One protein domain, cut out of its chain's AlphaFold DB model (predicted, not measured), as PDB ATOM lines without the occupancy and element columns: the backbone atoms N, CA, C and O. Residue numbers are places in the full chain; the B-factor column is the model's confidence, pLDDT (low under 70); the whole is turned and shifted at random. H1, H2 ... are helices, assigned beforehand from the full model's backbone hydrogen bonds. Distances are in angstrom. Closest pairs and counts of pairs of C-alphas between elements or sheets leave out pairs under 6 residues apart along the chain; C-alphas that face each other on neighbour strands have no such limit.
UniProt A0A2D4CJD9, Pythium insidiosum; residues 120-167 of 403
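Overview. This is residues 120 to 167 of the 403 residues of a protein of Pythium insidiosum (UniProt A0A2D4CJD9). A long helix, H1, and a shorter one, H2, meet near their ends and make an L, flat and without a core. A tight link forms the corner, and most of both arms stands free. The printed part has 48 residues, with two named helices in the order H1, H2 and no named strand, and its class is all helix. It is extended, with a radius of gyration of the C-alphas of 17.2 A and spans of 49 by 29 by 6 A.

Arrangement. H1, residues 120 to 148, and H2, residues 152 to 166, are close but not clearly touching; their closest C-alphas, those of Arg 146 and Thr 153, are 6.2 A apart. Their lines are about perpendicular, at 81 degrees. In H1 every O i to N i+4 pair is within hydrogen-bond range; in H2 10 of 11 are.

Along the chain. H1 begins at C-alpha 120 (135.352, 117.299, 63.311) and is 41.5 A long from first to last C-alpha. H2 is 22.5 A long and ends at C-alpha 166 (144.764, 91.666, 104.471).

Size, cuts and confidence. The two C-alphas farthest apart, those of Glu 120 and Arg 165, are 49.7 A apart. The printed part has no cut. The pLDDT is under 70 at residues 146 to 147 and 149 to 167.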
ATOM      1  N   GLU A 120     135.801 117.944  62.072       76.94
ATOM      2  CA  GLU A 120     135.352 117.299  63.311       76.94
ATOM      3  C   GLU A 120     136.395 116.328  63.897       76.94
ATOM      4  O   GLU A 120     136.698 116.408  65.082       76.94
ATOM      5  N   GLN A 121     137.008 115.472  63.071       77.75
ATOM      6  CA  GLN A 121     138.062 114.534  63.486       77.75
ATOM      7  C   GLN A 121     139.347 115.262  63.898       77.75
ATOM      8  O   GLN A 121     140.021 114.847  64.836       77.75
ATOM      9  N   LEU A 122     139.688 116.358  63.211       80.38
ATOM     10  CA  LEU A 122     140.849 117.182  63.555       80.38
ATOM     11  C   LEU A 122     140.631 117.944  64.878       80.38
ATOM     12  O   LEU A 122     141.561 118.122  65.665       80.38
ATOM     13  N   GLU A 123     139.399 118.390  65.143       80.19
ATOM     14  CA  GLU A 123     139.028 119.012  66.416       80.19
ATOM     15  C   GLU A 123     138.925 117.988  67.559       80.19
ATOM     16  O   GLU A 123     139.354 118.289  68.674       80.19
ATOM     17  N   GLU A 124     138.441 116.772  67.296       84.81
ATOM     18  CA  GLU A 124     138.447 115.659  68.252       84.81
ATOM     19  C   GLU A 124     139.876 115.249  68.638       84.81
ATOM     20  O   GLU A 124     140.186 115.166  69.827       84.81
ATOM     21  N   GLU A 125     140.777 115.098  67.665       85.19
ATOM     22  CA  GLU A 125     142.200 114.806  67.889       85.19
ATOM     23  C   GLU A 125     142.879 115.903  68.727       85.19
ATOM     24  O   GLU A 125     143.493 115.613  69.756       85.19
ATOM     25  N   ARG A 126     142.669 117.180  68.375       84.38
ATOM     26  CA  ARG A 126     143.156 118.333  69.156       84.38
ATOM     27  C   ARG A 126     142.577 118.370  70.576       84.38
ATOM     28  O   ARG A 126     143.250 118.795  71.516       84.38
ATOM     29  N   ARG A 127     141.318 117.960  70.751       87.31
ATOM     30  CA  ARG A 127     140.652 117.895  72.060       87.31
ATOM     31  C   ARG A 127     141.211 116.760  72.917       87.31
ATOM     32  O   ARG A 127     141.411 116.975  74.111       87.31
ATOM     33  N   ALA A 128     141.497 115.604  72.321       87.88
ATOM     34  CA  ALA A 128     142.137 114.477  72.991       87.88
ATOM     35  C   ALA A 128     143.571 114.821  73.432       87.88
ATOM     36  O   ALA A 128     143.923 114.575  74.585       87.88
ATOM     37  N   GLU A 129     144.363 115.474  72.575       90.12
ATOM     38  CA  GLU A 129     145.712 115.954  72.915       90.12
ATOM     39  C   GLU A 129     145.677 116.959  74.084       90.12
ATOM     40  O   GLU A 129     146.408 116.804  75.066       90.12
ATOM     41  N   ALA A 130     144.763 117.935  74.051       89.62
ATOM     42  CA  ALA A 130     144.582 118.901  75.138       89.62
ATOM     43  C   ALA A 130     144.061 118.267  76.448       89.62
ATOM     44  O   ALA A 130     144.324 118.780  77.541       89.62
ATOM     45  N   GLU A 131     143.321 117.156  76.375       91.62
ATOM     46  CA  GLU A 131     142.912 116.391  77.556       91.62
ATOM     47  C   GLU A 131     144.059 115.534  78.113       91.62
ATOM     48  O   GLU A 131     144.250 115.498  79.333       91.62
ATOM     49  N   GLU A 132     144.892 114.928  77.261       91.44
ATOM     50  CA  GLU A 132     146.104 114.242  77.708       91.44
ATOM     51  C   GLU A 132     147.125 115.213  78.318       91.44
ATOM     52  O   GLU A 132     147.673 114.912  79.382       91.44
ATOM     53  N   GLU A 133     147.345 116.397  77.742       92.19
ATOM     54  CA  GLU A 133     148.215 117.410  78.352       92.19
ATOM     55  C   GLU A 133     147.712 117.779  79.758       92.19
ATOM     56  O   GLU A 133     148.473 117.740  80.730       92.19
ATOM     57  N   ARG A 134     146.402 118.020  79.910       92.50
ATOM     58  CA  ARG A 134     145.769 118.265  81.218       92.50
ATOM     59  C   ARG A 134     145.912 117.085  82.181       92.50
ATOM     60  O   ARG A 134     146.111 117.304  83.378       92.50
ATOM     61  N   ARG A 135     145.830 115.841  81.698       91.69
ATOM     62  CA  ARG A 135     146.077 114.623  82.493       91.69
ATOM     63  C   ARG A 135     147.530 114.566  82.972       91.69
ATOM     64  O   ARG A 135     147.780 114.307  84.150       91.69
ATOM     65  N   ARG A 136     148.480 114.861  82.083       91.50
ATOM     66  CA  ARG A 136     149.926 114.856  82.339       91.50
ATOM     67  C   ARG A 136     150.344 115.954  83.317       91.50
ATOM     68  O   ARG A 136     151.164 115.702  84.198       91.50
ATOM     69  N   GLU A 137     149.741 117.137  83.225       91.75
ATOM     70  CA  GLU A 137     150.001 118.244  84.150       91.75
ATOM     71  C   GLU A 137     149.381 118.006  85.537       91.75
ATOM     72  O   GLU A 137     150.018 118.288  86.551       91.75
ATOM     73  N   ARG A 138     148.200 117.372  85.621       92.19
ATOM     74  CA  ARG A 138     147.640 116.904  86.906       92.19
ATOM     75  C   ARG A 138     148.568 115.917  87.624       92.19
ATOM     76  O   ARG A 138     148.745 116.037  88.833       92.19
ATOM     77  N   LEU A 139     149.184 114.986  86.891       89.88
ATOM     78  CA  LEU A 139     150.191 114.058  87.425       89.88
ATOM     79  C   LEU A 139     151.438 114.796  87.943       89.88
ATOM     80  O   LEU A 139     151.837 114.587  89.088       89.88
ATOM     81  N   ARG A 140     151.999 115.724  87.154       90.12
ATOM     82  CA  ARG A 140     153.131 116.575  87.577       90.12
ATOM     83  C   ARG A 140     152.825 117.356  88.855       90.12
ATOM     84  O   ARG A 140     153.665 117.406  89.751       90.12
ATOM     85  N   GLN A 141     151.631 117.942  88.958       85.88
ATOM     86  CA  GLN A 141     151.216 118.675  90.151       85.88
ATOM     87  C   GLN A 141     151.059 117.740  91.363       85.88
ATOM     88  O   GLN A 141     151.545 118.068  92.441       85.88
ATOM     89  N   GLN A 142     150.484 116.544  91.188       83.25
ATOM     90  CA  GLN A 142     150.342 115.560  92.267       83.25
ATOM     91  C   GLN A 142     151.697 115.091  92.830       83.25
ATOM     92  O   GLN A 142     151.848 114.973  94.049       83.25
ATOM     93  N   ASP A 143     152.694 114.850  91.976       81.19
ATOM     94  CA  ASP A 143     154.039 114.483  92.434       81.19
ATOM     95  C   ASP A 143     154.800 115.676  93.035       81.19
ATOM     96  O   ASP A 143     155.522 115.516  94.021       81.19
ATOM     97  N   ARG A 144     154.575 116.899  92.538       81.00
ATOM     98  CA  ARG A 144     155.089 118.129  93.161       81.00
ATOM     99  C   ARG A 144     154.530 118.332  94.574       81.00
ATOM    100  O   ARG A 144     155.294 118.651  95.484       81.00
ATOM    101  N   ASP A 145     153.238 118.092  94.777       76.00
ATOM    102  CA  ASP A 145     152.586 118.210  96.087       76.00
ATOM    103  C   ASP A 145     153.054 117.109  97.063       76.00
ATOM    104  O   ASP A 145     153.253 117.376  98.251       76.00
ATOM    105  N   ARG A 146     153.335 115.894  96.564       67.94
ATOM    106  CA  ARG A 146     153.981 114.809  97.337       67.94
ATOM    107  C   ARG A 146     155.386 115.160  97.828       67.94
ATOM    108  O   ARG A 146     155.775 114.705  98.903       67.94
ATOM    109  N   ILE A 147     156.147 115.925  97.043       67.06
ATOM    110  CA  ILE A 147     157.496 116.392  97.402       67.06
ATOM    111  C   ILE A 147     157.424 117.562  98.399       67.06
ATOM    112  O   ILE A 147     158.281 117.672  99.274       67.06
ATOM    113  N   ALA A 148     156.400 118.415  98.297       71.25
ATOM    114  CA  ALA A 148     156.231 119.589  99.154       71.25
ATOM    115  C   ALA A 148     155.830 119.259 100.608       71.25
ATOM    116  O   ALA A 148     156.258 119.965 101.522       71.25
ATOM    117  N   ASP A 149     155.045 118.198 100.841       60.47
ATOM    118  CA  ASP A 149     154.644 117.751 102.187       60.47
ATOM    119  C   ASP A 149     155.164 116.330 102.512       60.47
ATOM    120  O   ASP A 149     154.454 115.332 102.325       60.47
ATOM    121  N   PRO A 150     156.391 116.205 103.065       59.31
ATOM    122  CA  PRO A 150     156.978 114.918 103.442       59.31
ATOM    123  C   PRO A 150     156.302 114.234 104.648       59.31
ATOM    124  O   PRO A 150     156.744 113.160 105.067       59.31
ATOM    125  N   LYS A 151     155.253 114.823 105.248       61.44
ATOM    126  CA  LYS A 151     154.465 114.164 106.306       61.44
ATOM    127  C   LYS A 151     153.326 113.337 105.709       61.44
ATOM    128  O   LYS A 151     153.175 112.176 106.088       61.44
ATOM    129  N   LYS A 152     152.602 113.866 104.716       56.53
ATOM    130  CA  LYS A 152     151.521 113.136 104.016       56.53
ATOM    131  C   LYS A 152     152.004 111.916 103.234       56.53
ATOM    132  O   LYS A 152     151.292 110.920 103.139       56.53
ATOM    133  N   THR A 153     153.227 111.943 102.705       55.47
ATOM    134  CA  THR A 153     153.805 110.774 102.018       55.47
ATOM    135  C   THR A 153     154.028 109.580 102.953       55.47
ATOM    136  O   THR A 153     153.899 108.446 102.497       55.47
ATOM    137  N   LYS A 154     154.266 109.787 104.259       56.69
ATOM    138  CA  LYS A 154     154.299 108.682 105.240       56.69
ATOM    139  C   LYS A 154     152.921 108.072 105.490       56.69
ATOM    140  O   LYS A 154     152.813 106.852 105.562       56.69
ATOM    141  N   GLU A 155     151.891 108.903 105.600       56.16
ATOM    142  CA  GLU A 155     150.504 108.474 105.823       56.16
ATOM    143  C   GLU A 155     149.996 107.620 104.648       56.16
ATOM    144  O   GLU A 155     149.553 106.490 104.842       56.16
ATOM    145  N   TYR A 156     150.208 108.080 103.409       54.25
ATOM    146  CA  TYR A 156     149.833 107.335 102.200       54.25
ATOM    147  C   TYR A 156     150.573 105.989 102.052       54.25
ATOM    148  O   TYR A 156     149.997 105.009 101.576       54.25
ATOM    149  N   VAL A 157     151.843 105.911 102.472       59.09
ATOM    150  CA  VAL A 157     152.605 104.648 102.486       59.09
ATOM    151  C   VAL A 157     152.103 103.699 103.580       59.09
ATOM    152  O   VAL A 157     152.027 102.495 103.335       59.09
ATOM    153  N   ALA A 158     151.699 104.211 104.747       57.78
ATOM    154  CA  ALA A 158     151.119 103.398 105.817       57.78
ATOM    155  C   ALA A 158     149.787 102.752 105.387       57.78
ATOM    156  O   ALA A 158     149.671 101.527 105.421       57.78
ATOM    157  N   SER A 159     148.833 103.532 104.866       56.62
ATOM    158  CA  SER A 159     147.529 103.003 104.427       56.62
ATOM    159  C   SER A 159     147.642 102.004 103.264       56.62
ATOM    160  O   SER A 159     146.843 101.068 103.158       56.62
ATOM    161  N   ARG A 160     148.663 102.143 102.402       54.09
ATOM    162  CA  ARG A 160     148.962 101.156 101.347       54.09
ATOM    163  C   ARG A 160     149.555  99.853 101.904       54.09
ATOM    164  O   ARG A 160     149.363  98.799 101.302       54.09
ATOM    165  N   HIS A 161     150.232  99.898 103.052       52.00
ATOM    166  CA  HIS A 161     150.719  98.708 103.757       52.00
ATOM    167  C   HIS A 161     149.653  98.008 104.609       52.00
ATOM    168  O   HIS A 161     149.737  96.797 104.776       52.00
ATOM    169  N   GLU A 162     148.636  98.713 105.110       52.50
ATOM    170  CA  GLU A 162     147.493  98.071 105.779       52.50
ATOM    171  C   GLU A 162     146.615  97.318 104.770       52.50
ATOM    172  O   GLU A 162     146.375  96.121 104.920       52.50
ATOM    173  N   THR A 163     146.235  97.974 103.670       49.16
ATOM    174  CA  THR A 163     145.400  97.368 102.610       49.16
ATOM    175  C   THR A 163     146.061  96.183 101.891       49.16
ATOM    176  O   THR A 163     145.364  95.274 101.441       49.16
ATOM    177  N   THR A 164     147.397  96.126 101.831       46.53
ATOM    178  CA  THR A 164     148.139  94.957 101.307       46.53
ATOM    179  C   THR A 164     148.436  93.881 102.357       46.53
ATOM    180  O   THR A 164     148.920  92.811 101.998       46.53
ATOM    181  N   ARG A 165     148.122  94.108 103.642       45.28
ATOM    182  CA  ARG A 165     148.323  93.113 104.711       45.28
ATOM    183  C   ARG A 165     147.140  92.159 104.886       45.28
ATOM    184  O   ARG A 165     147.351  91.033 105.328       45.28
ATOM    185  N   GLU A 166     145.927  92.569 104.516       47.47
ATOM    186  CA  GLU A 166     144.764  91.666 104.471       47.47
ATOM    187  C   GLU A 166     144.612  90.954 103.117       47.47
ATOM    188  O   GLU A 166     144.228  89.782 103.076       47.47
ATOM    189  N   SER A 167     144.995  91.610 102.014       48.22
ATOM    190  CA  SER A 167     145.068  90.988 100.685       48.22
ATOM    191  C   SER A 167     146.394  90.238 100.483       48.22
ATOM    192  O   SER A 167     147.232  90.610  99.662       48.22
TER     193      SER A 167